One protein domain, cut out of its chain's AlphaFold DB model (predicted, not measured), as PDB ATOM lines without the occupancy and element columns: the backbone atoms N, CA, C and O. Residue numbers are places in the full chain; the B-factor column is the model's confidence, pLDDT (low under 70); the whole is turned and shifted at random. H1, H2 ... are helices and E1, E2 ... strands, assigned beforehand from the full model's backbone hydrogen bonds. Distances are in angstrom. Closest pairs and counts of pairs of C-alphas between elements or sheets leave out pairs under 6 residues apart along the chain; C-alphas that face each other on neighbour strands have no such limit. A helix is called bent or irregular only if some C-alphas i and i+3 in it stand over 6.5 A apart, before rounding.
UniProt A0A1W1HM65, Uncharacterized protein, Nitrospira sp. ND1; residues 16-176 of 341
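AT A GLANCE: This is residues 16 to 176 of the 341 residues of an uncharacterized protein of Nitrospira sp. ND1 (UniProt A0A1W1HM65). A twisted sheet of five strands has the long helix H4 slantwise over one face and, near one edge of the opposite face, the helix H2, which stands between this sheet and a small three-strand sheet, E1 E2 E3, at one end of the longest axis. H1 sits beside E3 at the small sheet's level, and a loose tail, residues 163 to 174, stands free. The printed part has 161 residues, with elements in the order E1 E2 E3 H1 E4 E5 E6 E7 H2 H3 E8 H4. The class is mixed; both sheets are antiparallel, the larger in the order E4 E5 E8 E7 E6. The whole is compact, with a radius of gyration of the C-alphas of 16.2 A and spans of 53 by 43 by 33 A.

HOW THE PARTS SIT: The largest sheet runs E4, residues 67 to 70, E5, residues 73 to 79, E8, residues 123 to 128, E7, residues 92 to 98, and E6, residues 85 to 89. Within hydrogen-bond range are N 68 and O 75 at 2.9 A in the hairpin E4 and E5, N 76 and O 125 at 3.0 A between E5 and E8, N 126 and O 95 at 2.8 A between E8 and E7, and N 87 and O 94 at 3.0 A in the hairpin E6 and E7. H4, residues 135 to 150, is on this sheet at a height of 8.6 A, over E8, E7 and E6, slantwise to the strands at 45 degrees to E6 on the local plane; the closest C-alphas of E8 and H4, those of Val 125 and Phe 139, are 7.5 A apart. H2, residues 101 to 110, is on the opposite face at a height of 9.5 A, only just over E4 and E5 with 3 C-alphas on each; its closest C-alphas to E4, those of Gly 103 and Gly 67, are 7.3 A apart. H2 is irregular, with C-alphas 106 and 109 7.4 A apart. It is also on the sheet of E1, residues 19 to 23, E2, residues 28 to 33, and E3, residues 38 to 43, at a height of 12.0 A, over E2. This sheet is a meander, each strand the antiparallel neighbour of the one before, with N 21 and O 30 at 2.9 A in the hairpin E1 and E2, and N 31 and O 40 at 2.9 A in the hairpin E2 and E3. H1, residues 50 to 56, is at this sheet's level; the closest C-alphas of E3 and H1, those of Val 42 and Ala 53, are 5.3 A apart. H3, residues 113 to 116, is apart from H2 and on neither sheet. Every O i to N i+4 pair is within hydrogen-bond range in H1 and H4, and 4 of 6 in H2; H3 is too short for such a pair.

IN THESE COORDINATES: E1 begins at C-alpha 19, (28.075, -3.233, -19.389), and H4 ends at C-alpha 150, (-2.931, 3.045, -2.358). From first to last C-alpha H4 measures 22.4 A, E5 20.1 A, E7 18.8 A and H2 14.9 A.

THE WHOLE: The C-alphas of Gly 25 and Arg 151, the two farthest apart, are 53.7 A apart. The printed part has no cut, and no link is long. Residues 151 to 176 hold no named element, though residues 155 to 156 pair antiparallel with residues 78 to 79 of E5. The pLDDT is under 70 at residues 45 to 46 and 163 to 176.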
ATOM      1  N   SER A  16      27.793  -1.173 -12.055       93.31
ATOM      2  CA  SER A  16      27.834  -2.632 -12.254       93.31
ATOM      3  C   SER A  16      26.546  -3.241 -12.825       93.31
ATOM      4  O   SER A  16      26.569  -4.380 -13.304       93.31
ATOM      5  N   HIS A  17      25.437  -2.492 -12.848       95.06
ATOM      6  CA  HIS A  17      24.222  -2.883 -13.570       95.06
ATOM      7  C   HIS A  17      24.352  -2.776 -15.096       95.06
ATOM      8  O   HIS A  17      23.576  -3.416 -15.812       95.06
ATOM      9  N   LEU A  18      25.288  -1.971 -15.604       95.75
ATOM     10  CA  LEU A  18      25.473  -1.680 -17.026       95.75
ATOM     11  C   LEU A  18      26.815  -2.231 -17.526       95.75
ATOM     12  O   LEU A  18      27.830  -2.181 -16.837       95.75
ATOM     13  N   ILE A  19      26.841  -2.754 -18.754       95.94
ATOM     14  CA  ILE A  19      28.075  -3.233 -19.389       95.94
ATOM     15  C   ILE A  19      28.427  -2.316 -20.558       95.94
ATOM     16  O   ILE A  19      27.706  -2.234 -21.553       95.94
ATOM     17  N   PHE A  20      29.573  -1.653 -20.433       94.50
ATOM     18  CA  PHE A  20      30.119  -0.716 -21.410       94.50
ATOM     19  C   PHE A  20      31.142  -1.430 -22.302       94.50
ATOM     20  O   PHE A  20      32.150  -1.939 -21.814       94.50
ATOM     21  N   ASN A  21      30.900  -1.462 -23.613       94.12
ATOM     22  CA  ASN A  21      31.794  -2.075 -24.598       94.12
ATOM     23  C   ASN A  21      32.183  -1.037 -25.657       94.12
ATOM     24  O   ASN A  21      31.322  -0.535 -26.376       94.12
ATOM     25  N   GLU A  22      33.469  -0.705 -25.766       91.81
ATOM     26  CA  GLU A  22      33.956   0.225 -26.793       91.81
ATOM     27  C   GLU A  22      33.942  -0.417 -28.188       91.81
ATOM     28  O   GLU A  22      34.354  -1.566 -28.354       91.81
ATOM     29  N   ILE A  23      33.520   0.344 -29.201       89.38
ATOM     30  CA  ILE A  23      33.624  -0.056 -30.609       89.38
ATOM     31  C   ILE A  23      34.897   0.552 -31.204       89.38
ATOM     32  O   ILE A  23      35.082   1.772 -31.199       89.38
ATOM     33  N   GLU A  24      35.778  -0.301 -31.734       81.94
ATOM     34  CA  GLU A  24      37.032   0.132 -32.358       81.94
ATOM     35  C   GLU A  24      36.785   1.092 -33.539       81.94
ATOM     36  O   GLU A  24      35.948   0.845 -34.404       81.94
ATOM     37  N   GLY A  25      37.558   2.180 -33.597       77.56
ATOM     38  CA  GLY A  25      37.578   3.127 -34.719       77.56
ATOM     39  C   GLY A  25      36.589   4.293 -34.616       77.56
ATOM     40  O   GLY A  25      36.999   5.433 -34.830       77.56
ATOM     41  N   ASP A  26      35.333   4.039 -34.242       76.19
ATOM     42  CA  ASP A  26      34.251   5.033 -34.376       76.19
ATOM     43  C   ASP A  26      34.049   5.945 -33.148       76.19
ATOM     44  O   ASP A  26      33.302   6.922 -33.211       76.19
ATOM     45  N   GLY A  27      34.706   5.655 -32.017       86.31
ATOM     46  CA  GLY A  27      34.532   6.425 -30.775       86.31
ATOM     47  C   GLY A  27      33.147   6.253 -30.138       86.31
ATOM     48  O   GLY A  27      32.688   7.131 -29.402       86.31
ATOM     49  N   LEU A  28      32.484   5.134 -30.438       91.94
ATOM     50  CA  LEU A  28      31.189   4.743 -29.892       91.94
ATOM     51  C   LEU A  28      31.349   3.708 -28.772       91.94
ATOM     52  O   LEU A  28      32.330   2.963 -28.722       91.94
ATOM     53  N   VAL A  29      30.356   3.650 -27.891       93.94
ATOM     54  CA  VAL A  29      30.235   2.661 -26.818       93.94
ATOM     55  C   VAL A  29      28.857   2.018 -26.910       93.94
ATOM     56  O   VAL A  29      27.845   2.716 -27.002       93.94
ATOM     57  N   THR A  30      28.817   0.688 -26.866       94.81
ATOM     58  CA  THR A  30      27.589  -0.061 -26.601       94.81
ATOM     59  C   THR A  30      27.393  -0.138 -25.092       94.81
ATOM     60  O   THR A  30      28.236  -0.703 -24.393       94.81
ATOM     61  N   VAL A  31      26.288   0.416 -24.596       95.50
ATOM     62  CA  VAL A  31      25.887   0.362 -23.184       95.50
ATOM     63  C   VAL A  31      24.713  -0.596 -23.076       95.50
ATOM     64  O   VAL A  31      23.617  -0.287 -23.545       95.50
ATOM     65  N   SER A  32      24.936  -1.779 -22.507       96.06
ATOM     66  CA  SER A  32      23.893  -2.795 -22.359       96.06
ATOM     67  C   SER A  32      23.438  -2.952 -20.913       96.06
ATOM     68  O   SER A  32      24.235  -2.865 -19.981       96.06
ATOM     69  N   TRP A  33      22.139  -3.192 -20.725       96.06
ATOM     70  CA  TRP A  33      21.528  -3.502 -19.433       96.06
ATOM     71  C   TRP A  33      21.076  -4.974 -19.429       96.06
ATOM     72  O   TRP A  33      19.987  -5.292 -19.929       96.06
ATOM     73  N   PRO A  34      21.893  -5.911 -18.899       94.81
ATOM     74  CA  PRO A  34      21.694  -7.347 -19.118       94.81
ATOM     75  C   PRO A  34      20.396  -7.907 -18.531       94.81
ATOM     76  O   PRO A  34      19.897  -8.921 -19.017       94.81
ATOM     77  N   LEU A  35      19.828  -7.250 -17.512       93.19
ATOM     78  CA  LEU A  35      18.618  -7.692 -16.812       93.19
ATOM     79  C   LEU A  35      17.408  -7.849 -17.747       93.19
ATOM     80  O   LEU A  35      16.597  -8.755 -17.552       93.19
ATOM     81  N   ILE A  36      17.291  -6.978 -18.755       92.81
ATOM     82  CA  ILE A  36      16.199  -7.004 -19.742       92.81
ATOM     83  C   ILE A  36      16.678  -7.012 -21.202       92.81
ATOM     84  O   ILE A  36      15.849  -6.978 -22.106       92.81
ATOM     85  N   GLY A  37      17.989  -7.124 -21.442       94.19
ATOM     86  CA  GLY A  37      18.554  -7.305 -22.785       94.19
ATOM     87  C   GLY A  37      18.457  -6.071 -23.687       94.19
ATOM     88  O   GLY A  37      18.401  -6.214 -24.906       94.19
ATOM     89  N   ILE A  38      18.412  -4.871 -23.101       95.31
ATOM     90  CA  ILE A  38      18.483  -3.616 -23.855       95.31
ATOM     91  C   ILE A  38      19.946  -3.286 -24.137       95.31
ATOM     92  O   ILE A  38      20.785  -3.378 -23.241       95.31
ATOM     93  N   GLU A  39      20.222  -2.831 -25.355       95.69
ATOM     94  CA  GLU A  39      21.506  -2.259 -25.755       95.69
ATOM     95  C   GLU A  39      21.270  -0.861 -26.337       95.69
ATOM     96  O   GLU A  39      20.395  -0.670 -27.186       95.69
ATOM     97  N   LEU A  40      22.042   0.116 -25.864       95.19
ATOM     98  CA  LEU A  40      22.160   1.449 -26.447       95.19
ATOM     99  C   LEU A  40      23.491   1.559 -27.184       95.19
ATOM    100  O   LEU A  40      24.493   1.002 -26.744       95.19
ATOM    101  N   LEU A  41      23.519   2.353 -28.246       94.75
ATOM    102  CA  LEU A  41      24.735   2.806 -28.909       94.75
ATOM    103  C   LEU A  41      24.833   4.329 -28.761       94.75
ATOM    104  O   LEU A  41      23.894   5.053 -29.097       94.75
ATOM    105  N   VAL A  42      25.956   4.806 -28.229       93.44
ATOM    106  CA  VAL A  42      26.196   6.216 -27.860       93.44
ATOM    107  C   VAL A  42      27.650   6.601 -28.160       93.44
ATOM    108  O   VAL A  42      28.475   5.718 -28.395       93.44
ATOM    109  N   THR A  43      28.010   7.893 -28.165       88.75
ATOM    110  CA  THR A  43      29.440   8.267 -28.242       88.75
ATOM    111  C   THR A  43      30.147   8.031 -26.909       88.75
ATOM    112  O   THR A  43      29.505   7.978 -25.860       88.75
ATOM    113  N   LYS A  44      31.480   7.896 -26.933       79.00
ATOM    114  CA  LYS A  44      32.316   7.743 -25.735       79.00
ATOM    115  C   LYS A  44      32.345   9.035 -24.906       79.00
ATOM    116  O   LYS A  44      33.261   9.853 -25.006       79.00
ATOM    117  N   ARG A  45      31.305   9.199 -24.096       66.12
ATOM    118  CA  ARG A  45      31.069  10.250 -23.102       66.12
ATOM    119  C   ARG A  45      30.435   9.594 -21.884       66.12
ATOM    120  O   ARG A  45      29.724   8.611 -22.046       66.12
ATOM    121  N   GLU A  46      30.650  10.172 -20.706       69.25
ATOM    122  CA  GLU A  46      29.996   9.718 -19.472       69.25
ATOM    123  C   GLU A  46      28.469   9.777 -19.634       69.25
ATOM    124  O   GLU A  46      27.807   8.769 -19.419       69.25
ATOM    125  N   TYR A  47      27.927  10.891 -20.158       82.56
ATOM    126  CA  TYR A  47      26.480  11.049 -20.363       82.56
ATOM    127  C   TYR A  47      26.106  11.629 -21.747       82.56
ATOM    128  O   TYR A  47      26.485  12.770 -22.080       82.56
ATOM    129  N   PRO A  48      25.355  10.877 -22.579       86.38
ATOM    130  CA  PRO A  48      25.027  11.261 -23.948       86.38
ATOM    131  C   PRO A  48      23.869  12.277 -24.013       86.38
ATOM    132  O   PRO A  48      22.890  12.155 -23.281       86.38
ATOM    133  N   PRO A  49      23.907  13.268 -24.923       89.44
ATOM    134  CA  PRO A  49      22.724  14.059 -25.265       89.44
ATOM    135  C   PRO A  49      21.587  13.185 -25.824       89.44
ATOM    136  O   PRO A  49      21.838  12.289 -26.633       89.44
ATOM    137  N   HIS A  50      20.329  13.481 -25.477       91.75
ATOM    138  CA  HIS A  50      19.156  12.735 -25.965       91.75
ATOM    139  C   HIS A  50      19.098  12.613 -27.503       91.75
ATOM    140  O   HIS A  50      18.781  11.550 -28.042       91.75
ATOM    141  N   ASP A  51      19.421  13.685 -28.233       90.31
ATOM    142  CA  ASP A  51      19.415  13.708 -29.701       90.31
ATOM    143  C   ASP A  51      20.567  12.899 -30.322       90.31
ATOM    144  O   ASP A  51      20.473  12.452 -31.464       90.31
ATOM    145  N   GLU A  52      21.659  12.707 -29.585       90.81
ATOM    146  CA  GLU A  52      22.790  11.872 -29.976       90.81
ATOM    147  C   GLU A  52      22.454  10.395 -29.746       90.81
ATOM    148  O   GLU A  52      22.562   9.590 -30.673       90.81
ATOM    149  N   ALA A  53      21.933  10.056 -28.563       93.38
ATOM    150  CA  ALA A  53      21.494   8.704 -28.236       93.38
ATOM    151  C   ALA A  53      20.417   8.193 -29.217       93.38
ATOM    152  O   ALA A  53      20.536   7.079 -29.721       93.38
ATOM    153  N   MET A  54      19.418   9.016 -29.577       93.56
ATOM    154  CA  MET A  54      18.411   8.650 -30.593       93.56
ATOM    155  C   MET A  54      18.990   8.468 -32.005       93.56
ATOM    156  O   MET A  54      18.470   7.665 -32.777       93.56
ATOM    157  N   ARG A  55      20.049   9.206 -32.374       94.12
ATOM    158  CA  ARG A  55      20.699   9.068 -33.692       94.12
ATOM    159  C   ARG A  55      21.466   7.756 -33.830       94.12
ATOM    160  O   ARG A  55      21.526   7.213 -34.929       94.12
ATOM    161  N   HIS A  56      22.042   7.267 -32.735       93.75
ATOM    162  CA  HIS A  56      22.849   6.049 -32.719       93.75
ATOM    163  C   HIS A  56      22.066   4.797 -32.281       93.75
ATOM    164  O   HIS A  56      22.433   3.702 -32.694       93.75
ATOM    165  N   THR A  57      20.959   4.942 -31.541       94.94
ATOM    166  CA  THR A  57      20.100   3.833 -31.080       94.94
ATOM    167  C   THR A  57      18.712   3.863 -31.749       94.94
ATOM    168  O   THR A  57      17.791   4.509 -31.237       94.94
ATOM    169  N   PRO A  58      18.501   3.157 -32.878       91.44
ATOM    170  CA  PRO A  58      17.196   3.079 -33.530       91.44
ATOM    171  C   PRO A  58      16.107   2.531 -32.600       91.44
ATOM    172  O   PRO A  58      16.251   1.465 -32.007       91.44
ATOM    173  N   GLY A  59      14.989   3.251 -32.506       90.00
ATOM    174  CA  GLY A  59      13.863   2.881 -31.644       90.00
ATOM    175  C   GLY A  59      13.952   3.398 -30.206       90.00
ATOM    176  O   GLY A  59      12.977   3.235 -29.477       90.00
ATOM    177  N   LEU A  60      15.051   4.056 -29.810       95.62
ATOM    178  CA  LEU A  60      15.072   4.906 -28.618       95.62
ATOM    179  C   LEU A  60      14.246   6.177 -28.874       95.62
ATOM    180  O   LEU A  60      14.366   6.809 -29.925       95.62
ATOM    181  N   TYR A  61      13.419   6.561 -27.906       92.31
ATOM    182  CA  TYR A  61      12.575   7.752 -27.947       92.31
ATOM    183  C   TYR A  61      12.441   8.367 -26.549       92.31
ATOM    184  O   TYR A  61      12.179   7.655 -25.580       92.31
ATOM    185  N   PHE A  62      12.567   9.690 -26.448       90.75
ATOM    186  CA  PHE A  62      12.447  10.427 -25.187       90.75
ATOM    187  C   PHE A  62      11.086  11.116 -25.063       90.75
ATOM    188  O   PHE A  62      10.680  11.881 -25.939       90.75
ATOM    189  N   HIS A  63      10.406  10.926 -23.928       87.50
ATOM    190  CA  HIS A  63       9.159  11.622 -23.579       87.50
ATOM    191  C   HIS A  63       9.473  13.008 -23.004       87.50
ATOM    192  O   HIS A  63       9.111  13.347 -21.871       87.50
ATOM    193  N   GLY A  64      10.219  13.798 -23.780       87.88
ATOM    194  CA  GLY A  64      10.866  15.026 -23.329       87.88
ATOM    195  C   GLY A  64      11.835  14.739 -22.183       87.88
ATOM    196  O   GLY A  64      12.830  14.051 -22.367       87.88
ATOM    197  N   HIS A  65      11.500  15.251 -20.998       89.38
ATOM    198  CA  HIS A  65      12.293  15.100 -19.771       89.38
ATOM    199  C   HIS A  65      11.637  14.182 -18.723       89.38
ATOM    200  O   HIS A  65      12.098  14.088 -17.593       89.38
ATOM    201  N   SER A  66      10.542  13.512 -19.089       93.06
ATOM    202  CA  SER A  66       9.687  12.725 -18.180       93.06
ATOM    203  C   SER A  66       9.926  11.208 -18.243       93.06
ATOM    204  O   SER A  66       9.113  10.435 -17.738       93.06
ATOM    205  N   GLY A  67      11.010  10.779 -18.895       95.50
ATOM    206  CA  GLY A  67      11.332   9.376 -19.156       95.50
ATOM    207  C   GLY A  67      11.495   9.062 -20.646       95.50
ATOM    208  O   GLY A  67      11.557   9.960 -21.490       95.50
ATOM    209  N   TYR A  68      11.585   7.778 -20.982       97.25
ATOM    210  CA  TYR A  68      12.021   7.298 -22.295       97.25
ATOM    211  C   TYR A  68      11.369   5.964 -22.685       97.25
ATOM    212  O   TYR A  68      10.501   5.412 -22.003       97.25
ATOM    213  N   SER A  69      11.703   5.472 -23.872       97.12
ATOM    214  CA  SER A  69      11.150   4.256 -24.461       97.12
ATOM    215  C   SER A  69      12.129   3.654 -25.450       97.12
ATOM    216  O   SER A  69      12.727   4.386 -26.233       97.12
ATOM    217  N   ILE A  70      12.262   2.331 -25.441       96.25
ATOM    218  CA  ILE A  70      13.081   1.588 -26.395       96.25
ATOM    219  C   ILE A  70      12.525   0.173 -26.566       96.25
ATOM    220  O   ILE A  70      12.265  -0.525 -25.589       96.25
ATOM    221  N   GLN A  71      12.335  -0.251 -27.818       93.75
ATOM    222  CA  GLN A  71      11.694  -1.529 -28.162       93.75
ATOM    223  C   GLN A  71      10.319  -1.680 -27.467       93.75
ATOM    224  O   GLN A  71       9.434  -0.860 -27.713       93.75
ATOM    225  N   GLU A  72      10.145  -2.696 -26.609       95.69
ATOM    226  CA  GLU A  72       8.936  -2.925 -25.796       95.69
ATOM    227  C   GLU A  72       9.100  -2.538 -24.309       95.69
ATOM    228  O   GLU A  72       8.345  -3.009 -23.449       95.69
ATOM    229  N   PHE A  73      10.119  -1.734 -23.988       97.50
ATOM    230  CA  PHE A  73      10.376  -1.200 -22.651       97.50
ATOM    231  C   PHE A  73      10.130   0.312 -22.598       97.50
ATOM    232  O   PHE A  73      10.566   1.071 -23.471       97.50
ATOM    233  N   HIS A  74       9.463   0.757 -21.533       97.88
ATOM    234  CA  HIS A  74       9.137   2.162 -21.298       97.88
ATOM    235  C   HIS A  74       9.330   2.501 -19.828       97.88
ATOM    236  O   HIS A  74       8.900   1.742 -18.959       97.88
ATOM    237  N   GLU A  75       9.904   3.667 -19.557       98.25
ATOM    238  CA  GLU A  75      10.094   4.186 -18.209       98.25
ATOM    239  C   GLU A  75       9.623   5.635 -18.148       98.25
ATOM    240  O   GLU A  75       9.968   6.441 -19.011       98.25
ATOM    241  N   PHE A  76       8.828   5.957 -17.129       97.88
ATOM    242  CA  PHE A  76       8.314   7.299 -16.878       97.88
ATOM    243  C   PHE A  76       8.601   7.688 -15.432       97.88
ATOM    244  O   PHE A  76       8.264   6.933 -14.517       97.88
ATOM    245  N   PHE A  77       9.201   8.856 -15.220       95.88
ATOM    246  CA  PHE A  77       9.614   9.302 -13.888       95.88
ATOM    247  C   PHE A  77       8.425   9.806 -13.070       95.88
ATOM    248  O   PHE A  77       7.499  10.428 -13.596       95.88
ATOM    249  N   LEU A  78       8.450   9.529 -11.770       93.69
ATOM    250  CA  LEU A  78       7.379   9.794 -10.821       93.69
ATOM    251  C   LEU A  78       7.930  10.419  -9.538       93.69
ATOM    252  O   LEU A  78       8.956  10.001  -9.016       93.69
ATOM    253  N   GLN A  79       7.160  11.345  -8.977       88.00
ATOM    254  CA  GLN A  79       7.321  11.830  -7.607       88.00
ATOM    255  C   GLN A  79       6.058  11.511  -6.792       88.00
ATOM    256  O   GLN A  79       4.950  11.437  -7.341       88.00
ATOM    257  N   GLY A  80       6.210  11.337  -5.476       82.69
ATOM    258  CA  GLY A  80       5.101  10.989  -4.580       82.69
ATOM    259  C   GLY A  80       4.677   9.515  -4.651       82.69
ATOM    260  O   GLY A  80       3.483   9.220  -4.587       82.69
ATOM    261  N   LEU A  81       5.641   8.598  -4.790       89.19
ATOM    262  CA  LEU A  81       5.441   7.142  -4.798       89.19
ATOM    263  C   LEU A  81       5.965   6.499  -3.486       89.19
ATOM    264  O   LEU A  81       7.036   5.898  -3.495       89.19
ATOM    265  N   PRO A  82       5.250   6.608  -2.348       85.81
ATOM    266  CA  PRO A  82       5.732   6.105  -1.053       85.81
ATOM    267  C   PRO A  82       5.646   4.579  -0.885       85.81
ATOM    268  O   PRO A  82       6.112   4.051   0.118       85.81
ATOM    269  N   GLU A  83       5.010   3.869  -1.819       91.00
ATOM    270  CA  GLU A  83       4.792   2.424  -1.759       91.00
ATOM    271  C   GLU A  83       5.232   1.804  -3.085       91.00
ATOM    272  O   GLU A  83       4.653   2.070  -4.137       91.00
ATOM    273  N   TYR A  84       6.267   0.974  -3.055       95.19
ATOM    274  CA  TYR A  84       6.763   0.305  -4.256       95.19
ATOM    275  C   TYR A  84       5.899  -0.923  -4.571       95.19
ATOM    276  O   TYR A  84       5.463  -1.650  -3.673       95.19
ATOM    277  N   CYS A  85       5.611  -1.177  -5.851       94.75
ATOM    278  CA  CYS A  85       4.777  -2.315  -6.233       94.75
ATOM    279  C   CYS A  85       4.993  -2.794  -7.670       94.75
ATOM    280  O   CYS A  85       5.325  -2.021  -8.562       94.75
ATOM    281  N   SER A  86       4.708  -4.072  -7.911       95.00
ATOM    282  CA  SER A  86       4.590  -4.636  -9.254       95.00
ATOM    283  C   SER A  86       3.229  -5.306  -9.455       95.00
ATOM    284  O   SER A  86       2.571  -5.749  -8.505       95.00
ATOM    285  N   PHE A  87       2.761  -5.317 -10.702       93.50
ATOM    286  CA  PHE A  87       1.512  -5.952 -11.128       93.50
ATOM    287  C   PHE A  87       1.513  -6.171 -12.649       93.50
ATOM    288  O   PHE A  87       2.496  -5.899 -13.336       93.50
ATOM    289  N   ARG A  88       0.413  -6.701 -13.198       90.62
ATOM    290  CA  ARG A  88       0.276  -6.962 -14.636       90.62
ATOM    291  C   ARG A  88      -0.965  -6.304 -15.220       90.62
ATOM    292  O   ARG A  88      -2.055  -6.416 -14.663       90.62
ATOM    293  N   LEU A  89      -0.800  -5.695 -16.389       87.94
ATOM    294  CA  LEU A  89      -1.875  -5.195 -17.240       87.94
ATOM    295  C   LEU A  89      -2.055  -6.173 -18.410       87.94
ATOM    296  O   LEU A  89      -1.603  -5.948 -19.531       87.94
ATOM    297  N   GLY A  90      -2.671  -7.322 -18.119       89.81
ATOM    298  CA  GLY A  90      -2.771  -8.435 -19.065       89.81
ATOM    299  C   GLY A  90      -1.399  -9.052 -19.359       89.81
ATOM    300  O   GLY A  90      -0.765  -9.634 -18.473       89.81
ATOM    301  N   THR A  91      -0.943  -8.936 -20.607       89.44
ATOM    302  CA  THR A  91       0.396  -9.370 -21.035       89.44
ATOM    303  C   THR A  91       1.513  -8.501 -20.465       89.44
ATOM    304  O   THR A  91       2.576  -9.041 -20.179       89.44
ATOM    305  N   VAL A  92       1.269  -7.208 -20.243       93.12
ATOM    306  CA  VAL A  92       2.297  -6.234 -19.844       93.12
ATOM    307  C   VAL A  92       2.655  -6.378 -18.371       93.12
ATOM    308  O   VAL A  92       1.767  -6.424 -17.514       93.12
ATOM    309  N   ALA A  93       3.954  -6.424 -18.078       95.56
ATOM    310  CA  ALA A  93       4.474  -6.318 -16.718       95.56
ATOM    311  C   ALA A  93       4.656  -4.838 -16.346       95.56
ATOM    312  O   ALA A  93       5.124  -4.044 -17.163       95.56
ATOM    313  N   VAL A  94       4.273  -4.481 -15.120       96.19
ATOM    314  CA  VAL A  94       4.372  -3.126 -14.567       96.19
ATOM    315  C   VAL A  94       5.158  -3.186 -13.262       96.19
ATOM    316  O   VAL A  94       4.824  -3.993 -12.391       96.19
ATOM    317  N   SER A  95       6.163  -2.326 -13.106       97.38
ATOM    318  CA  SER A  95       6.925  -2.170 -11.859       97.38
ATOM    319  C   SER A  95       7.058  -0.691 -11.497       97.38
ATOM    320  O   SER A  95       7.387   0.131 -12.349       97.38
ATOM    321  N   MET A  96       6.754  -0.345 -10.249       97.31
ATOM    322  CA  MET A  96       6.813   1.000  -9.679       97.31
ATOM    323  C   MET A  96       7.763   0.995  -8.482       97.31
ATOM    324  O   MET A  96       7.590   0.193  -7.562       97.31
ATOM    325  N   GLY A  97       8.752   1.883  -8.499       96.44
ATOM    326  CA  GLY A  97       9.807   1.985  -7.486       96.44
ATOM    327  C   GLY A  97      10.951   2.854  -7.996       96.44
ATOM    328  O   GLY A  97      10.671   3.749  -8.781       96.44
ATOM    329  N   GLU A  98      12.201   2.561  -7.650       96.69
ATOM    330  CA  GLU A  98      13.399   3.295  -8.113       96.69
ATOM    331  C   GLU A  98      13.457   3.514  -9.640       96.69
ATOM    332  O   GLU A  98      12.933   2.718 -10.435       96.69
ATOM    333  N   ILE A  99      14.116   4.598 -10.058       96.94
ATOM    334  CA  ILE A  99      14.546   4.806 -11.451       96.94
ATOM    335  C   ILE A  99      15.572   3.724 -11.834       96.94
ATOM    336  O   ILE A  99      16.346   3.268 -10.995       96.94
ATOM    337  N   THR A 100      15.558   3.249 -13.082       97.12
ATOM    338  CA  THR A 100      16.509   2.210 -13.518       97.12
ATOM    339  C   THR A 100      17.930   2.755 -13.690       97.12
ATOM    340  O   THR A 100      18.090   3.926 -14.035       97.12
ATOM    341  N   PRO A 101      18.968   1.902 -13.593       96.56
ATOM    342  CA  PRO A 101      20.339   2.274 -13.962       96.56
ATOM    343  C   PRO A 101      20.446   2.884 -15.367       96.56
ATOM    344  O   PRO A 101      21.208   3.819 -15.600       96.56
ATOM    345  N   LEU A 102      19.635   2.390 -16.308       95.75
ATOM    346  CA  LEU A 102      19.581   2.897 -17.676       95.75
ATOM    347  C   LEU A 102      18.876   4.265 -17.767       95.75
ATOM    348  O   LEU A 102      19.271   5.104 -18.575       95.75
ATOM    349  N   GLY A 103      17.869   4.503 -16.924       96.25
ATOM    350  CA  GLY A 103      17.204   5.794 -16.761       96.25
ATOM    351  C   GLY A 103      18.116   6.844 -16.134       96.25
ATOM    352  O   GLY A 103      18.154   7.963 -16.630       96.25
ATOM    353  N   ILE A 104      18.908   6.468 -15.127       95.62
ATOM    354  CA  ILE A 104      19.952   7.322 -14.540       95.62
ATOM    355  C   ILE A 104      20.986   7.680 -15.614       95.62
ATOM    356  O   ILE A 104      21.132   8.850 -15.952       95.62
ATOM    357  N   PHE A 105      21.613   6.682 -16.249       95.38
ATOM    358  CA  PHE A 105      22.626   6.890 -17.295       95.38
ATOM    359  C   PHE A 105      22.168   7.817 -18.437       95.38
ATOM    360  O   PHE A 105      22.941   8.643 -18.926       95.38
ATOM    361  N   LEU A 106      20.910   7.696 -18.873       95.25
ATOM    362  CA  LEU A 106      20.360   8.536 -19.939       95.25
ATOM    363  C   LEU A 106      20.052   9.978 -19.506       95.25
ATOM    364  O   LEU A 106      20.017  10.854 -20.371       95.25
ATOM    365  N   PHE A 107      19.816  10.227 -18.214       94.81
ATOM    366  CA  PHE A 107      19.325  11.513 -17.711       94.81
ATOM    367  C   PHE A 107      20.279  12.255 -16.766       94.81
ATOM    368  O   PHE A 107      20.036  13.436 -16.532       94.81
ATOM    369  N   ASP A 108      21.382  11.656 -16.300       92.75
ATOM    370  CA  ASP A 108      22.335  12.290 -15.364       92.75
ATOM    371  C   ASP A 108      22.892  13.625 -15.889       92.75
ATOM    372  O   ASP A 108      23.032  14.596 -15.155       92.75
ATOM    373  N   ARG A 109      23.048  13.743 -17.216       90.38
ATOM    374  CA  ARG A 109      23.391  14.994 -17.925       90.38
ATOM    375  C   ARG A 109      22.449  16.179 -17.633       90.38
ATOM    376  O   ARG A 109      22.829  17.328 -17.854       90.38
ATOM    377  N   TYR A 110      21.207  15.891 -17.260       88.62
ATOM    378  CA  TYR A 110      20.122  16.842 -17.019       88.62
ATOM    379  C   TYR A 110      19.682  16.857 -15.545       88.62
ATOM    380  O   TYR A 110      18.790  17.625 -15.191       88.62
ATOM    381  N   TYR A 111      20.274  15.993 -14.717       90.00
ATOM    382  CA  TYR A 111      20.038  15.881 -13.284       90.00
ATOM    383  C   TYR A 111      20.925  16.869 -12.509       90.00
ATOM    384  O   TYR A 111      21.930  17.370 -13.008       90.00
ATOM    385  N   ASP A 112      20.485  17.170 -11.294       85.81
ATOM    386  CA  ASP A 112      21.053  18.136 -10.355       85.81
ATOM    387  C   ASP A 112      20.386  17.834  -9.008       85.81
ATOM    388  O   ASP A 112      19.153  17.778  -8.940       85.81
ATOM    389  N   ASP A 113      21.174  17.555  -7.975       83.00
ATOM    390  CA  ASP A 113      20.707  17.069  -6.676       83.00
ATOM    391  C   ASP A 113      20.092  18.178  -5.805       83.00
ATOM    392  O   ASP A 113      19.101  17.924  -5.115       83.00
ATOM    393  N   ASP A 114      20.594  19.415  -5.908       71.25
ATOM    394  CA  ASP A 114      20.033  20.611  -5.252       71.25
ATOM    395  C   ASP A 114      18.582  20.909  -5.706       71.25
ATOM    396  O   ASP A 114      17.777  21.429  -4.924       71.25
ATOM    397  N   VAL A 115      18.228  20.594  -6.961       74.62
ATOM    398  CA  VAL A 115      16.898  20.863  -7.543       74.62
ATOM    399  C   VAL A 115      15.987  19.635  -7.593       74.62
ATOM    400  O   VAL A 115      14.789  19.764  -7.324       74.62
ATOM    401  N   HIS A 116      16.504  18.462  -7.964       81.69
ATOM    402  CA  HIS A 116      15.681  17.262  -8.146       81.69
ATOM    403  C   HIS A 116      15.550  16.421  -6.868       81.69
ATOM    404  O   HIS A 116      14.557  15.704  -6.730       81.69
ATOM    405  N   GLY A 117      16.494  16.539  -5.927       83.12
ATOM    406  CA  GLY A 117      16.680  15.589  -4.828       83.12
ATOM    407  C   GLY A 117      17.517  14.375  -5.250       83.12
ATOM    408  O   GLY A 117      17.772  14.168  -6.435       83.12
ATOM    409  N   GLU A 118      17.957  13.574  -4.278       86.50
ATOM    410  CA  GLU A 118      18.869  12.449  -4.520       86.50
ATOM    411  C   GLU A 118      18.228  11.351  -5.391       86.50
ATOM    412  O   GLU A 118      17.080  10.966  -5.166       86.50
ATOM    413  N   TRP A 119      18.988  10.760  -6.325       87.50
ATOM    414  CA  TRP A 119      18.540   9.659  -7.202       87.50
ATOM    415  C   TRP A 119      17.790   8.516  -6.491       87.50
ATOM    416  O   TRP A 119      16.917   7.896  -7.096       87.50
ATOM    417  N   GLN A 120      18.117   8.233  -5.226       85.25
ATOM    418  CA  GLN A 120      17.483   7.188  -4.411       85.25
ATOM    419  C   GLN A 120      16.088   7.558  -3.868       85.25
ATOM    420  O   GLN A 120      15.301   6.662  -3.564       85.25
ATOM    421  N   ASP A 121      15.749   8.848  -3.800       84.06
ATOM    422  CA  ASP A 121      14.393   9.332  -3.503       84.06
ATOM    423  C   ASP A 121      13.511   9.405  -4.769       84.06
ATOM    424  O   ASP A 121      12.286   9.558  -4.678       84.06
ATOM    425  N   LEU A 122      14.111   9.292  -5.962       90.88
ATOM    426  CA  LEU A 122      13.408   9.400  -7.240       90.88
ATOM    427  C   LEU A 122      12.803   8.065  -7.686       90.88
ATOM    428  O   LEU A 122      13.417   7.000  -7.615       90.88
ATOM    429  N   ALA A 123      11.579   8.133  -8.215       95.62
ATOM    430  CA  ALA A 123      10.825   6.957  -8.619       95.62
ATOM    431  C   ALA A 123      10.504   6.927 -10.119       95.62
ATOM    432  O   ALA A 123      10.531   7.926 -10.835       95.62
ATOM    433  N   SER A 124      10.126   5.745 -10.588       97.75
ATOM    434  CA  SER A 124       9.659   5.457 -11.935       97.75
ATOM    435  C   SER A 124       8.432   4.545 -11.920       97.75
ATOM    436  O   SER A 124       8.188   3.786 -10.975       97.75
ATOM    437  N   VAL A 125       7.688   4.559 -13.026       97.88
ATOM    438  CA  VAL A 125       6.893   3.411 -13.470       97.88
ATOM    439  C   VAL A 125       7.485   2.857 -14.760       97.88
ATOM    440  O   VAL A 125       7.746   3.586 -15.717       97.88
ATOM    441  N   ARG A 126       7.680   1.541 -14.766       97.75
ATOM    442  CA  ARG A 126       8.350   0.767 -15.808       97.75
ATOM    443  C   ARG A 126       7.365  -0.225 -16.416       97.75
ATOM    444  O   ARG A 126       6.647  -0.907 -15.681       97.75
ATOM    445  N   LEU A 127       7.324  -0.296 -17.744       97.38
ATOM    446  CA  LEU A 127       6.430  -1.151 -18.530       97.38
ATOM    447  C   LEU A 127       7.265  -2.076 -19.426       97.38
ATOM    448  O   LEU A 127       8.173  -1.594 -20.099       97.38
ATOM    449  N   ILE A 128       6.937  -3.372 -19.472       96.62
ATOM    450  CA  ILE A 128       7.534  -4.348 -20.406       96.62
ATOM    451  C   ILE A 128       6.442  -5.090 -21.180       96.62
ATOM    452  O   ILE A 128       5.506  -5.623 -20.574       96.62
ATOM    453  N   GLY A 129       6.623  -5.217 -22.496       94.56
ATOM    454  CA  GLY A 129       5.789  -6.048 -23.377       94.56
ATOM    455  C   GLY A 129       4.626  -5.293 -24.021       94.56
ATOM    456  O   GLY A 129       3.561  -5.871 -24.248       94.56
ATOM    457  N   VAL A 130       4.809  -3.991 -24.243       92.56
ATOM    458  CA  VAL A 130       3.903  -3.078 -24.953       92.56
ATOM    459  C   VAL A 130       4.710  -2.344 -26.018       92.56
ATOM    460  O   VAL A 130       5.905  -2.167 -25.839       92.56
ATOM    461  N   THR A 131       4.102  -1.903 -27.117       90.94
ATOM    462  CA  THR A 131       4.790  -1.010 -28.061       90.94
ATOM    463  C   THR A 131       4.745   0.441 -27.571       90.94
ATOM    464  O   THR A 131       3.792   0.863 -26.910       90.94
ATOM    465  N   SER A 132       5.727   1.256 -27.974       85.31
ATOM    466  CA  SER A 132       5.724   2.719 -27.756       85.31
ATOM    467  C   SER A 132       4.411   3.384 -28.183       85.31
ATOM    468  O   SER A 132       3.950   4.338 -27.562       85.31
ATOM    469  N   GLU A 133       3.788   2.817 -29.208       83.75
ATOM    470  CA  GLU A 133       2.568   3.265 -29.859       83.75
ATOM    471  C   GLU A 133       1.314   3.175 -28.944       83.75
ATOM    472  O   GLU A 133       0.455   4.060 -29.011       83.75
ATOM    473  N   TYR A 134       1.240   2.209 -28.011       84.69
ATOM    474  CA  TYR A 134       0.201   2.140 -26.956       84.69
ATOM    475  C   TYR A 134       0.717   2.537 -25.544       84.69
ATOM    476  O   TYR A 134      -0.077   2.560 -24.598       84.69
ATOM    477  N   ALA A 135       2.007   2.859 -25.356       86.31
ATOM    478  CA  ALA A 135       2.646   2.997 -24.033       86.31
ATOM    479  C   ALA A 135       1.985   4.019 -23.077       86.31
ATOM    480  O   ALA A 135       1.822   3.723 -21.892       86.31
ATOM    481  N   GLU A 136       1.530   5.182 -23.570       87.38
ATOM    482  CA  GLU A 136       0.818   6.186 -22.749       87.38
ATOM    483  C   GLU A 136      -0.460   5.608 -22.113       87.38
ATOM    484  O   GLU A 136      -0.771   5.894 -20.956       87.38
ATOM    485  N   ALA A 137      -1.189   4.741 -22.826       82.25
ATOM    486  CA  ALA A 137      -2.401   4.121 -22.295       82.25
ATOM    487  C   ALA A 137      -2.082   3.161 -21.137       82.25
ATOM    488  O   ALA A 137      -2.780   3.162 -20.120       82.25
ATOM    489  N   TYR A 138      -1.008   2.375 -21.248       91.69
ATOM    490  CA  TYR A 138      -0.571   1.489 -20.166       91.69
ATOM    491  C   TYR A 138      -0.017   2.261 -18.970       91.69
ATOM    492  O   TYR A 138      -0.341   1.899 -17.841       91.69
ATOM    493  N   PHE A 139       0.715   3.358 -19.196       94.75
ATOM    494  CA  PHE A 139       1.109   4.294 -18.142       94.75
ATOM    495  C   PHE A 139      -0.119   4.811 -17.371       94.75
ATOM    496  O   PHE A 139      -0.207   4.632 -16.158       94.75
ATOM    497  N   LEU A 140      -1.122   5.366 -18.063       89.19
ATOM    498  CA  LEU A 140      -2.319   5.924 -17.419       89.19
ATOM    499  C   LEU A 140      -3.127   4.858 -16.653       89.19
ATOM    500  O   LEU A 140      -3.594   5.113 -15.542       89.19
ATOM    501  N   ASN A 141      -3.240   3.636 -17.186       89.56
ATOM    502  CA  ASN A 141      -3.900   2.530 -16.481       89.56
ATOM    503  C   ASN A 141      -3.093   2.032 -15.270       89.56
ATOM    504  O   ASN A 141      -3.686   1.680 -14.249       89.56
ATOM    505  N   ALA A 142      -1.759   2.028 -15.348       93.31
ATOM    506  CA  ALA A 142      -0.892   1.687 -14.227       93.31
ATOM    507  C   ALA A 142      -1.046   2.705 -13.085       93.31
ATOM    508  O   ALA A 142      -1.302   2.317 -11.944       93.31
ATOM    509  N   MET A 143      -1.007   4.002 -13.410       92.94
ATOM    510  CA  MET A 143      -1.266   5.093 -12.465       92.94
ATOM    511  C   MET A 143      -2.652   4.982 -11.818       92.94
ATOM    512  O   MET A 143      -2.788   5.170 -10.606       92.94
ATOM    513  N   ARG A 144      -3.686   4.615 -12.587       89.31
ATOM    514  CA  ARG A 144      -5.044   4.432 -12.055       89.31
ATOM    515  C   ARG A 144      -5.158   3.235 -11.108       89.31
ATOM    516  O   ARG A 144      -5.797   3.356 -10.063       89.31
ATOM    517  N   LEU A 145      -4.535   2.098 -11.431       89.38
ATOM    518  CA  LEU A 145      -4.510   0.931 -10.539       89.38
ATOM    519  C   LEU A 145      -3.743   1.217  -9.245       89.38
ATOM    520  O   LEU A 145      -4.228   0.860  -8.170       89.38
ATOM    521  N   TYR A 146      -2.602   1.906  -9.331       90.75
ATOM    522  CA  TYR A 146      -1.862   2.362  -8.155       90.75
ATOM    523  C   TYR A 146      -2.732   3.259  -7.268       90.75
ATOM    524  O   TYR A 146      -2.925   2.971  -6.086       90.75
ATOM    525  N   SER A 147      -3.345   4.289  -7.857       87.88
ATOM    526  CA  SER A 147      -4.173   5.258  -7.130       87.88
ATOM    527  C   SER A 147      -5.408   4.609  -6.497       87.88
ATOM    528  O   SER A 147      -5.779   4.937  -5.373       87.88
ATOM    529  N   SER A 148      -6.009   3.616  -7.163       84.44
ATOM    530  CA  SER A 148      -7.105   2.812  -6.609       84.44
ATOM    531  C   SER A 148      -6.668   1.959  -5.406       84.44
ATOM    532  O   SER A 148      -7.399   1.866  -4.417       84.44
ATOM    533  N   ARG A 149      -5.468   1.363  -5.467       88.81
ATOM    534  CA  ARG A 149      -4.912   0.481  -4.428       88.81
ATOM    535  C   ARG A 149      -4.414   1.247  -3.200       88.81
ATOM    536  O   ARG A 149      -4.740   0.858  -2.081       88.81
ATOM    537  N   TYR A 150      -3.650   2.317  -3.410       87.25
ATOM    538  CA  TYR A 150      -2.931   3.045  -2.358       87.25
ATOM    539  C   TYR A 150      -3.596   4.366  -1.940       87.25
ATOM    540  O   TYR A 150      -3.243   4.915  -0.901       87.25
ATOM    541  N   ARG A 151      -4.597   4.856  -2.692       85.44
ATOM    542  CA  ARG A 151      -5.302   6.141  -2.462       85.44
ATOM    543  C   ARG A 151      -4.395   7.377  -2.520       85.44
ATOM    544  O   ARG A 151      -4.677   8.386  -1.881       85.44
ATOM    545  N   ILE A 152      -3.321   7.281  -3.295       84.50
ATOM    546  CA  ILE A 152      -2.314   8.321  -3.522       84.50
ATOM    547  C   ILE A 152      -2.157   8.474  -5.032       84.50
ATOM    548  O   ILE A 152      -2.170   7.471  -5.741       84.50
ATOM    549  N   GLU A 153      -2.005   9.706  -5.517       84.31
ATOM    550  CA  GLU A 153      -1.853  10.018  -6.944       84.31
ATOM    551  C   GLU A 153      -0.444  10.575  -7.224       84.31
ATOM    552  O   GLU A 153      -0.266  11.804  -7.242       84.31
ATOM    553  N   PRO A 154       0.570   9.709  -7.454       87.25
ATOM    554  CA  PRO A 154       1.894  10.163  -7.857       87.25
ATOM    555  C   PRO A 154       1.792  10.974  -9.151       87.25
ATOM    556  O   PRO A 154       0.837  10.845  -9.926       87.25
ATOM    557  N   SER A 155       2.768  11.839  -9.394       83.56
ATOM    558  CA  SER A 155       2.772  12.701 -10.575       83.56
ATOM    559  C   SER A 155       3.988  12.450 -11.436       83.56
ATOM    560  O   SER A 155       5.073  12.266 -10.890       83.56
ATOM    561  N   VAL A 156       3.814  12.544 -12.756       89.56
ATOM    562  CA  VAL A 156       4.932  12.598 -13.705       89.56
ATOM    563  C   VAL A 156       5.929  13.666 -13.258       89.56
ATOM    564  O   VAL A 156       5.571  14.842 -13.156       89.56
ATOM    565  N   MET A 157       7.153  13.233 -12.983       88.75
ATOM    566  CA  MET A 157       8.305  14.086 -12.718       88.75
ATOM    567  C   MET A 157       9.003  14.414 -14.041       88.75
ATOM    568  O   MET A 157       8.794  13.733 -15.050       88.75
ATOM    569  N   ARG A 158       9.814  15.473 -14.066       86.62
ATOM    570  CA  ARG A 158      10.638  15.830 -15.222       86.62
ATOM    571  C   ARG A 158      12.037  16.172 -14.721       86.62
ATOM    572  O   ARG A 158      12.146  16.970 -13.800       86.62
ATOM    573  N   ILE A 159      13.053  15.554 -15.316       88.31
ATOM    574  CA  ILE A 159      14.469  15.814 -15.041       88.31
ATOM    575  C   ILE A 159      14.953  16.768 -16.135       88.31
ATOM    576  O   ILE A 159      15.371  16.335 -17.212       88.31
ATOM    577  N   GLU A 160      14.707  18.064 -15.931       82.50
ATOM    578  CA  GLU A 160      14.969  19.121 -16.916       82.50
ATOM    579  C   GLU A 160      16.319  19.797 -16.657       82.50
ATOM    580  O   GLU A 160      16.640  20.065 -15.500       82.50
ATOM    581  N   PRO A 161      17.086  20.150 -17.709       78.69
ATOM    582  CA  PRO A 161      18.296  20.945 -17.536       78.69
ATOM    583  C   PRO A 161      17.958  22.272 -16.854       78.69
ATOM    584  O   PRO A 161      17.106  23.026 -17.332       78.69
ATOM    585  N   ILE A 162      18.665  22.579 -15.769       70.50
ATOM    586  CA  ILE A 162      18.504  23.846 -15.059       70.50
ATOM    587  C   ILE A 162      19.248  24.944 -15.810       70.50
ATOM    588  O   ILE A 162      20.440  25.194 -15.633       70.50
ATOM    589  N   GLU A 163      18.505  25.629 -16.670       63.00
ATOM    590  CA  GLU A 163      18.895  26.942 -17.158       63.00
ATOM    591  C   GLU A 163      18.690  27.956 -16.022       63.00
ATOM    592  O   GLU A 163      17.566  28.179 -15.565       63.00
ATOM    593  N   TYR A 164      19.773  28.586 -15.551       55.84
ATOM    594  CA  TYR A 164      19.725  29.637 -14.526       55.84
ATOM    595  C   TYR A 164      19.162  30.964 -15.095       55.84
ATOM    596  O   TYR A 164      19.855  31.982 -15.123       55.84
ATOM    597  N   TRP A 165      17.875  30.935 -15.474       45.12
ATOM    598  CA  TRP A 165      17.055  31.985 -16.113       45.12
ATOM    599  C   TRP A 165      17.456  32.309 -17.574       45.12
ATOM    600  O   TRP A 165      18.615  32.184 -17.956       45.12
ATOM    601  N   ASP A 166      16.542  32.699 -18.474       37.38
ATOM    602  CA  ASP A 166      15.184  33.257 -18.292       37.38
ATOM    603  C   ASP A 166      14.146  32.658 -19.290       37.38
ATOM    604  O   ASP A 166      14.503  32.035 -20.284       37.38
ATOM    605  N   SER A 167      12.847  32.812 -19.012       42.78
ATOM    606  CA  SER A 167      11.763  31.912 -19.473       42.78
ATOM    607  C   SER A 167      10.963  32.312 -20.735       42.78
ATOM    608  O   SER A 167      10.613  33.479 -20.899       42.78
ATOM    609  N   ASP A 168      10.492  31.328 -21.534       32.72
ATOM    610  CA  ASP A 168       9.170  31.395 -22.212       32.72
ATOM    611  C   ASP A 168       8.558  30.009 -22.614       32.72
ATOM    612  O   ASP A 168       9.044  28.966 -22.187       32.72
ATOM    613  N   LYS A 169       7.408  29.974 -23.326       32.44
ATOM    614  CA  LYS A 169       6.362  28.913 -23.206       32.44
ATOM    615  C   LYS A 169       5.977  28.107 -24.485       32.44
ATOM    616  O   LYS A 169       5.986  28.650 -25.583       32.44
ATOM    617  N   ASN A 170       5.340  26.933 -24.252       29.80
ATOM    618  CA  ASN A 170       4.152  26.315 -24.937       29.80
ATOM    619  C   ASN A 170       4.232  25.141 -25.984       29.80
ATOM    620  O   ASN A 170       4.617  25.345 -27.127       29.80
ATOM    621  N   LYS A 171       3.490  24.049 -25.647       25.55
ATOM    622  CA  LYS A 171       2.537  23.200 -26.456       25.55
ATOM    623  C   LYS A 171       2.941  21.866 -27.165       25.55
ATOM    624  O   LYS A 171       4.050  21.671 -27.629       25.55
ATOM    625  N   LYS A 172       1.935  20.956 -27.214       28.66
ATOM    626  CA  LYS A 172       1.800  19.601 -27.856       28.66
ATOM    627  C   LYS A 172       1.203  19.717 -29.301       28.66
ATOM    628  O   LYS A 172       0.910  20.869 -29.634       28.66
ATOM    629  N   PRO A 173       0.867  18.665 -30.124       34.59
ATOM    630  CA  PRO A 173       0.723  17.188 -29.919       34.59
ATOM    631  C   PRO A 173       1.213  16.334 -31.148       34.59
ATOM    632  O   PRO A 173       2.156  16.775 -31.794       34.59
ATOM    633  N   PRO A 174       0.516  15.265 -31.625       43.62
ATOM    634  CA  PRO A 174       0.194  13.922 -31.080       43.62
ATOM    635  C   PRO A 174       1.135  12.836 -31.720       43.62
ATOM    636  O   PRO A 174       2.260  13.195 -32.036       43.62
ATOM    637  N   THR A 175       0.886  11.523 -31.941       28.62
ATOM    638  CA  THR A 175      -0.297  10.608 -31.937       28.62
ATOM    639  C   THR A 175       0.135   9.149 -31.617       28.62
ATOM    640  O   THR A 175       1.282   8.939 -31.241       28.62
ATOM    641  N   SER A 176      -0.769   8.154 -31.690       37.03
ATOM    642  CA  SER A 176      -0.703   6.901 -30.897       37.03
ATOM    643  C   SER A 176      -1.657   5.778 -31.369       37.03
ATOM    644  O   SER A 176      -2.765   6.094 -31.813       37.03
TER     645      SER A 176